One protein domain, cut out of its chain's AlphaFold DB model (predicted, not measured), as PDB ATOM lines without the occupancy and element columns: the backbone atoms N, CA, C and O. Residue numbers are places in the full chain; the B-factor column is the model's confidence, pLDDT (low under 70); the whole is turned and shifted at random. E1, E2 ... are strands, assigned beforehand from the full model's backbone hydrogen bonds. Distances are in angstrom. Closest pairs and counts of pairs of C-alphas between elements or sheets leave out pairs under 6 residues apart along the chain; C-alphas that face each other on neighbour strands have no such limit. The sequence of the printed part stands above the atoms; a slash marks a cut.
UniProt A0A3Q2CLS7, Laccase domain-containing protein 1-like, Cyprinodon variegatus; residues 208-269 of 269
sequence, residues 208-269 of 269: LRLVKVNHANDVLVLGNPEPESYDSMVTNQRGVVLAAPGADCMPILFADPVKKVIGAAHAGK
ATOM      1  N   LEU A 208     142.684 160.020 144.876       91.44
ATOM      2  CA  LEU A 208     141.429 160.221 145.602       91.44
ATOM      3  C   LEU A 208     140.404 160.950 144.725       91.44
ATOM      4  O   LEU A 208     140.550 162.130 144.409       91.44
ATOM      5  N   ARG A 209     139.319 160.258 144.386       94.25
ATOM      6  CA  ARG A 209     138.179 160.790 143.641       94.25
ATOM      7  C   ARG A 209     137.007 160.980 144.589       94.25
ATOM      8  O   ARG A 209     136.560 160.021 145.212       94.25
ATOM      9  N   LEU A 210     136.507 162.208 144.689       93.94
ATOM     10  CA  LEU A 210     135.286 162.514 145.431       93.94
ATOM     11  C   LEU A 210     134.102 162.578 144.469       93.94
ATOM     12  O   LEU A 210     134.226 163.166 143.397       93.94
ATOM     13  N   VAL A 211     132.967 162.005 144.869       94.56
ATOM     14  CA  VAL A 211     131.700 162.198 144.148       94.56
ATOM     15  C   VAL A 211     131.272 163.672 144.172       94.56
ATOM     16  O   VAL A 211     131.560 164.398 145.132       94.56
ATOM     17  N   LYS A 212     130.574 164.115 143.123       94.62
ATOM     18  CA  LYS A 212     130.040 165.478 142.984       94.62
ATOM     19  C   LYS A 212     128.550 165.487 143.334       94.62
ATOM     20  O   LYS A 212     127.703 165.608 142.457       94.62
ATOM     21  N   VAL A 213     128.267 165.321 144.626       93.62
ATOM     22  CA  VAL A 213     126.914 165.165 145.189       93.62
ATOM     23  C   VAL A 213     125.979 166.304 144.787       93.62
ATOM     24  O   VAL A 213     126.290 167.475 145.024       93.62
ATOM     25  N   ASN A 214     124.796 165.946 144.292       94.62
ATOM     26  CA  ASN A 214     123.638 166.833 144.161       94.62
ATOM     27  C   ASN A 214     122.367 166.235 144.809       94.62
ATOM     28  O   ASN A 214     121.299 166.823 144.656       94.62
ATOM     29  N   HIS A 215     122.496 165.145 145.581       95.06
ATOM     30  CA  HIS A 215     121.396 164.374 146.179       95.06
ATOM     31  C   HIS A 215     120.468 163.735 145.128       95.06
ATOM     32  O   HIS A 215     119.262 163.625 145.341       95.06
ATOM     33  N   ALA A 216     121.025 163.318 143.988       94.69
ATOM     34  CA  ALA A 216     120.325 162.545 142.972       94.69
ATOM     35  C   ALA A 216     120.767 161.070 143.015       94.69
ATOM     36  O   ALA A 216     121.091 160.517 144.069       94.69
ATOM     37  N   ASN A 217     120.702 160.389 141.869       95.12
ATOM     38  CA  ASN A 217     120.951 158.954 141.738       95.12
ATOM     39  C   ASN A 217     121.938 158.599 140.614       95.12
ATOM     40  O   ASN A 217     122.056 157.426 140.252       95.12
ATOM     41  N   ASP A 218     122.655 159.584 140.071       97.00
ATOM     42  CA  ASP A 218     123.611 159.360 138.990       97.00
ATOM     43  C   ASP A 218     124.864 158.614 139.477       97.00
ATOM     44  O   ASP A 218     125.425 158.889 140.547       97.00
ATOM     45  N   VAL A 219     125.328 157.670 138.653       98.00
ATOM     46  CA  VAL A 219     126.508 156.839 138.920       98.00
ATOM     47  C   VAL A 219     127.559 157.062 137.838       98.00
ATOM     48  O   VAL A 219     127.363 156.701 136.678       98.00
ATOM     49  N   LEU A 220     128.723 157.585 138.224       98.19
ATOM     50  CA  LEU A 220     129.878 157.672 137.338       98.19
ATOM     51  C   LEU A 220     130.649 156.343 137.319       98.19
ATOM     52  O   LEU A 220     131.231 155.918 138.319       98.19
ATOM     53  N   VAL A 221     130.735 155.717 136.148       98.19
ATOM     54  CA  VAL A 221     131.711 154.649 135.888       98.19
ATOM     55  C   VAL A 221     133.034 155.295 135.489       98.19
ATOM     56  O   VAL A 221     133.107 156.008 134.487       98.19
ATOM     57  N   LEU A 222     134.095 155.062 136.261       96.38
ATOM     58  CA  LEU A 222     135.380 155.708 136.011       96.38
ATOM     59  C   LEU A 222     135.962 155.303 134.647       96.38
ATOM     60  O   LEU A 222     136.179 154.120 134.384       96.38
ATOM     61  N   GLY A 223     136.261 156.303 133.817       94.19
ATOM     62  CA  GLY A 223     136.683 156.135 132.422       94.19
ATOM     63  C   GLY A 223     135.644 156.637 131.417       94.19
ATOM     64  O   GLY A 223     136.005 156.948 130.287       94.19
ATOM     65  N   ASN A 224     134.386 156.792 131.838       96.50
ATOM     66  CA  ASN A 224     133.361 157.459 131.041       96.50
ATOM     67  C   ASN A 224     133.486 158.990 131.139       96.50
ATOM     68  O   ASN A 224     134.116 159.492 132.079       96.50
ATOM     69  N   PRO A 225     132.867 159.742 130.204       96.19
ATOM     70  CA  PRO A 225     132.717 161.186 130.335       96.19
ATOM     71  C   PRO A 225     132.104 161.554 131.688       96.19
ATOM     72  O   PRO A 225     131.096 160.983 132.102       96.19
ATOM     73  N   GLU A 226     132.741 162.490 132.384       95.00
ATOM     74  CA  GLU A 226     132.342 162.879 133.732       95.00
ATOM     75  C   GLU A 226     131.220 163.931 133.679       95.00
ATOM     76  O   GLU A 226     131.446 165.009 133.119       95.00
ATOM     77  N   PRO A 227     130.030 163.660 134.253       94.50
ATOM     78  CA  PRO A 227     128.957 164.643 134.313       94.50
ATOM     79  C   PRO A 227     129.270 165.753 135.330       94.50
ATOM     80  O   PRO A 227     130.221 165.676 136.116       94.50
ATOM     81  N   GLU A 228     128.450 166.808 135.323       95.50
ATOM     82  CA  GLU A 228     128.587 167.928 136.261       95.50
ATOM     83  C   GLU A 228     128.424 167.474 137.719       95.50
ATOM     84  O   GLU A 228     129.169 167.915 138.596       95.50
ATOM     85  N   SER A 229     127.488 166.553 137.962       96.75
ATOM     86  CA  SER A 229     127.180 165.997 139.278       96.75
ATOM     87  C   SER A 229     126.868 164.504 139.195       96.75
ATOM     88  O   SER A 229     126.496 163.998 138.137       96.75
ATOM     89  N   TYR A 230     127.139 163.803 140.291       97.12
ATOM     90  CA  TYR A 230     126.891 162.378 140.493       97.12
ATOM     91  C   TYR A 230     127.096 162.041 141.971       97.12
ATOM     92  O   TYR A 230     128.044 162.520 142.602       97.12
ATOM     93  N   ASP A 231     126.246 161.177 142.516       97.31
ATOM     94  CA  ASP A 231     126.263 160.799 143.934       97.31
ATOM     95  C   ASP A 231     127.022 159.497 144.176       97.31
ATOM     96  O   ASP A 231     127.350 159.158 145.313       97.31
ATOM     97  N   SER A 232     127.337 158.766 143.106       97.94
ATOM     98  CA  SER A 232     128.033 157.486 143.188       97.94
ATOM     99  C   SER A 232     129.135 157.353 142.149       97.94
ATOM    100  O   SER A 232     129.055 157.889 141.046       97.94
ATOM    101  N   MET A 233     130.164 156.581 142.490       98.25
ATOM    102  CA  MET A 233     131.210 156.156 141.565       98.25
ATOM    103  C   MET A 233     131.448 154.660 141.656       98.25
ATOM    104  O   MET A 233     131.381 154.085 142.743       98.25
ATOM    105  N   VAL A 234     131.827 154.061 140.530       98.44
ATOM    106  CA  VAL A 234     132.315 152.680 140.460       98.44
ATOM    107  C   VAL A 234     133.549 152.579 139.569       98.44
ATOM    108  O   VAL A 234     133.693 153.311 138.588       98.44
ATOM    109  N   THR A 235     134.459 151.661 139.892       98.00
ATOM    110  CA  THR A 235     135.630 151.378 139.053       98.00
ATOM    111  C   THR A 235     136.185 149.974 139.274       98.00
ATOM    112  O   THR A 235     136.104 149.431 140.373       98.00
ATOM    113  N   ASN A 236     136.788 149.402 138.231       97.06
ATOM    114  CA  ASN A 236     137.665 148.228 138.298       97.06
ATOM    115  C   ASN A 236     139.157 148.588 138.128       97.06
ATOM    116  O   ASN A 236     140.008 147.700 138.052       97.06
ATOM    117  N   GLN A 237     139.488 149.880 138.031       95.56
ATOM    118  CA  GLN A 237     140.864 150.343 137.881       95.56
ATOM    119  C   GLN A 237     141.601 150.241 139.221       95.56
ATOM    120  O   GLN A 237     141.106 150.665 140.267       95.56
ATOM    121  N   ARG A 238     142.809 149.674 139.195       92.75
ATOM    122  CA  ARG A 238     143.663 149.554 140.383       92.75
ATOM    123  C   ARG A 238     144.324 150.888 140.714       92.75
ATOM    124  O   ARG A 238     144.587 151.694 139.830       92.75
ATOM    125  N   GLY A 239     144.645 151.081 141.992       91.50
ATOM    126  CA  GLY A 239     145.349 152.277 142.464       91.50
ATOM    127  C   GLY A 239     144.475 153.529 142.560       91.50
ATOM    128  O   GLY A 239     145.015 154.604 142.790       91.50
ATOM    129  N   VAL A 240     143.152 153.398 142.409       94.75
ATOM    130  CA  VAL A 240     142.179 154.488 142.570       94.75
ATOM    131  C   VAL A 240     141.488 154.387 143.928       94.75
ATOM    132  O   VAL A 240     141.175 153.287 144.383       94.75
ATOM    133  N   VAL A 241     141.218 155.532 144.562       96.00
ATOM    134  CA  VAL A 241     140.432 155.611 145.799       96.00
ATOM    135  C   VAL A 241     139.161 156.401 145.525       96.00
ATOM    136  O   VAL A 241     139.225 157.552 145.106       96.00
ATOM    137  N   LEU A 242     138.001 155.792 145.767       97.19
ATOM    138  CA  LEU A 242     136.704 156.459 145.657       97.19
ATOM    139  C   LEU A 242     136.256 156.950 147.036       97.19
ATOM    140  O   LEU A 242     136.396 156.232 148.025       97.19
ATOM    141  N   ALA A 243     135.690 158.151 147.101       96.19
ATOM    142  CA  ALA A 243     135.159 158.729 148.325       96.19
ATOM    143  C   ALA A 243     133.785 159.367 148.098       96.19
ATOM    144  O   ALA A 243     133.592 160.165 147.179       96.19
ATOM    145  N   ALA A 244     132.853 159.049 148.994       95.75
ATOM    146  CA  ALA A 244     131.554 159.697 149.103       95.75
ATOM    147  C   ALA A 244     131.500 160.517 150.403       95.75
ATOM    148  O   ALA A 244     131.836 159.977 151.462       95.75
ATOM    149  N   PRO A 245     131.134 161.813 150.364       93.19
ATOM    150  CA  PRO A 245     131.027 162.615 151.570       93.19
ATOM    151  C   PRO A 245     129.790 162.201 152.375       93.19
ATOM    152  O   PRO A 245     128.728 161.917 151.820       93.19
ATOM    153  N   GLY A 246     129.927 162.215 153.699       88.06
ATOM    154  CA  GLY A 246     128.842 161.944 154.634       88.06
ATOM    155  C   GLY A 246     128.974 162.820 155.873       88.06
ATOM    156  O   GLY A 246     129.990 162.785 156.566       88.06
ATOM    157  N   ALA A 247     127.940 163.611 156.130       90.19
ATOM    158  CA  ALA A 247     127.689 164.311 157.382       90.19
ATOM    159  C   ALA A 247     126.168 164.276 157.560       90.19
ATOM    160  O   ALA A 247     125.469 165.080 156.958       90.19
ATOM    161  N   ASP A 248     125.682 163.254 158.262       92.88
ATOM    162  CA  ASP A 248     124.273 162.834 158.407       92.88
ATOM    163  C   ASP A 248     123.699 162.008 157.241       92.88
ATOM    164  O   ASP A 248     122.952 161.061 157.483       92.88
ATOM    165  N   CYS A 249     124.089 162.283 155.993       94.31
ATOM    166  CA  CYS A 249     123.790 161.382 154.868       94.31
ATOM    167  C   CYS A 249     124.571 160.065 154.984       94.31
ATOM    168  O   CYS A 249     125.676 160.050 155.534       94.31
ATOM    169  N   MET A 250     124.029 158.974 154.437       93.94
ATOM    170  CA  MET A 250     124.602 157.633 154.568       93.94
ATOM    171  C   MET A 250     125.642 157.361 153.467       93.94
ATOM    172  O   MET A 250     125.269 157.237 152.299       93.94
ATOM    173  N   PRO A 251     126.944 157.232 153.785       95.50
ATOM    174  CA  PRO A 251     127.922 156.732 152.829       95.50
ATOM    175  C   PRO A 251     127.818 155.205 152.705       95.50
ATOM    176  O   PRO A 251     127.773 154.493 153.708       95.50
ATOM    177  N   ILE A 252     127.836 154.690 151.478       97.25
ATOM    178  CA  ILE A 252     127.770 153.251 151.190       97.25
ATOM    179  C   ILE A 252     129.008 152.847 150.389       97.25
ATOM    180  O   ILE A 252     129.370 153.505 149.414       97.25
ATOM    181  N   LEU A 253     129.660 151.761 150.805       98.00
ATOM    182  CA  LEU A 253     130.824 151.194 150.127       98.00
ATOM    183  C   LEU A 253     130.462 149.835 149.526       98.00
ATOM    184  O   LEU A 253     129.843 149.004 150.189       98.00
ATOM    185  N   PHE A 254     130.895 149.603 148.291       97.88
ATOM    186  CA  PHE A 254     130.689 148.359 147.554       97.88
ATOM    187  C   PHE A 254     132.035 147.755 147.160       97.88
ATOM    188  O   PHE A 254     132.959 148.477 146.778       97.88
ATOM    189  N   ALA A 255     132.132 146.428 147.203       97.81
ATOM    190  CA  ALA A 255     133.290 145.688 146.716       97.81
ATOM    191  C   ALA A 255     132.852 144.350 146.107       97.81
ATOM    192  O   ALA A 255     132.136 143.578 146.741       97.81
ATOM    193  N   ASP A 256     133.315 144.067 144.891       97.25
ATOM    194  CA  ASP A 256     133.168 142.775 144.220       97.25
ATOM    195  C   ASP A 256     134.547 142.089 144.156       97.25
ATOM    196  O   ASP A 256     135.405 142.493 143.357       97.25
ATOM    197  N   PRO A 257     134.799 141.045 144.971       95.25
ATOM    198  CA  PRO A 257     136.081 140.348 144.996       95.25
ATOM    199  C   PRO A 257     136.350 139.493 143.753       95.25
ATOM    200  O   PRO A 257     137.512 139.149 143.527       95.25
ATOM    201  N   VAL A 258     135.332 139.159 142.957       95.25
ATOM    202  CA  VAL A 258     135.470 138.356 141.733       95.25
ATOM    203  C   VAL A 258     135.837 139.266 140.570       95.25
ATOM    204  O   VAL A 258     136.889 139.088 139.956       95.25
ATOM    205  N   LYS A 259     135.022 140.295 140.313       96.50
ATOM    206  CA  LYS A 259     135.247 141.250 139.214       96.50
ATOM    207  C   LYS A 259     136.291 142.320 139.538       96.50
ATOM    208  O   LYS A 259     136.677 143.071 138.647       96.50
ATOM    209  N   LYS A 260     136.753 142.385 140.794       95.94
ATOM    210  CA  LYS A 260     137.695 143.396 141.305       95.94
ATOM    211  C   LYS A 260     137.173 144.825 141.109       95.94
ATOM    212  O   LYS A 260     137.923 145.714 140.721       95.94
ATOM    213  N   VAL A 261     135.885 145.023 141.384       97.69
ATOM    214  CA  VAL A 261     135.203 146.321 141.287       97.69
ATOM    215  C   VAL A 261     135.026 146.900 142.685       97.69
ATOM    216  O   VAL A 261     134.671 146.172 143.610       97.69
ATOM    217  N   ILE A 262     135.229 148.204 142.831       98.19
ATOM    218  CA  ILE A 262     134.845 148.966 144.020       98.19
ATOM    219  C   ILE A 262     133.822 150.036 143.649       98.19
ATOM    220  O   ILE A 262     133.800 150.523 142.515       98.19
ATOM    221  N   GLY A 263     132.997 150.421 144.616       98.25
ATOM    222  CA  GLY A 263     132.062 151.529 144.489       98.25
ATOM    223  C   GLY A 263     131.936 152.322 145.781       98.25
ATOM    224  O   GLY A 263     132.101 151.777 146.873       98.25
ATOM    225  N   ALA A 264     131.631 153.607 145.651       98.19
ATOM    226  CA  ALA A 264     131.287 154.482 146.764       98.19
ATOM    227  C   ALA A 264     130.063 155.312 146.377       98.19
ATOM    228  O   ALA A 264     130.042 155.889 145.290       98.19
ATOM    229  N   ALA A 265     129.069 155.367 147.258       98.06
ATOM    230  CA  ALA A 265     127.822 156.083 147.039       98.06
ATOM    231  C   ALA A 265     127.492 156.993 148.222       98.06
ATOM    232  O   ALA A 265     127.703 156.635 149.384       98.06
ATOM    233  N   HIS A 266     126.960 158.163 147.906       97.31
ATOM    234  CA  HIS A 266     126.289 159.055 148.832       97.31
ATOM    235  C   HIS A 266     124.781 158.781 148.764       97.31
ATOM    236  O   HIS A 266     124.175 158.938 147.710       97.31
ATOM    237  N   ALA A 267     124.177 158.368 149.878       94.31
ATOM    238  CA  ALA A 267     122.734 158.170 149.995       94.31
ATOM    239  C   ALA A 267     122.153 159.190 150.986       94.31
ATOM    240  O   ALA A 267     122.114 158.966 152.203       94.31
ATOM    241  N   GLY A 268     121.768 160.345 150.447       87.81
ATOM    242  CA  GLY A 268     121.015 161.385 151.144       87.81
ATOM    243  C   GLY A 268     119.500 161.176 151.054       87.81
ATOM    244  O   GLY A 268     119.034 160.241 150.404       87.81
ATOM    245  N   LYS A 269     118.744 162.031 151.753       76.56
ATOM    246  CA  LYS A 269     117.284 162.135 151.592       76.56
ATOM    247  C   LYS A 269     116.917 162.963 150.371       76.56
ATOM    248  O   LYS A 269     117.703 163.882 150.056       76.56
TER     249      LYS A 269
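Overview. This is residues 208 to 269 of the 269 residues of the protein "Laccase domain-containing protein 1-like" of Cyprinodon variegatus (UniProt A0A3Q2CLS7). A small sheet of four strands, E2, E3, E6 and E5, forms a slightly twisted wall, with E4 packed over one face of it at the inner strands E3 and E6. E1 runs beside E4, farther out from the wall, and the other face bears no named element. The printed part has 62 residues with six named strands, E1 to E6 in order along the chain, and no named helix; under half of the residues, 27 of 62, are in named elements. The class is all strand; the large sheet, in the order E2, E3, E6, E5, is mixed, and the pair E1 and E4 is parallel. The whole is compact, with a radius of gyration of the C-alphas of 11.1 A and spans of 31 by 23 by 18 A.

Arrangement. In the large sheet, E6, residues 261 to 267, and E5, residues 250 to 256, form an antiparallel hairpin at 165 degrees between their directions, with N 254 and O 263 2.9 A apart, within hydrogen-bond range. E6 is also antiparallel to E3, residues 232 to 235, at 176 degrees, and N 233 and O 264 are 2.9 A apart. E3 is parallel to E2, residues 219 to 221, at 18 degrees, with N 220 and O 232 2.9 A apart. E2 and E5 are the edge strands. From edge to edge the strands' lines turn by 34 degrees. The closest C-alphas of E6 and E4, residues 241 to 243, are those of Ala 264 and Leu 242, 5.9 A apart. The closest C-alphas of E3 and E4 are those of Met 233 and Leu 242, 6.9 A apart. E4 is parallel to E1, residues 208 to 210, at 26 degrees, with N 209 and O 241 2.8 A apart. E1 and E3 are only just apart, at 8.5 A, and E2 and E5 are apart.

Along the chain. E5 measures 20.0 A from first to last C-alpha and begins with C-alpha 250 at (124.602, 157.633, 154.568). E6 measures 19.3 A and ends with C-alpha 267 at (122.734, 158.170, 149.995). E3 measures 10.6 A, E1 and E4 6.6 A each, and E2 6.4 A. E1 begins with C-alpha 208 at (141.429, 160.221, 145.602).

Size, cuts and confidence. The two C-alphas farthest apart are those of Asp 248 and Val 258, at 31.7 A. The links E3 to E4 and E5 to E6 are tight, and the links E1 to E2, E2 to E3 and E4 to E5 are short; no link is long. The printed part has no cut and ends at Lys 269, the chain's last residue. The mean pLDDT of the printed part is 95.3, and no printed residue is under 70.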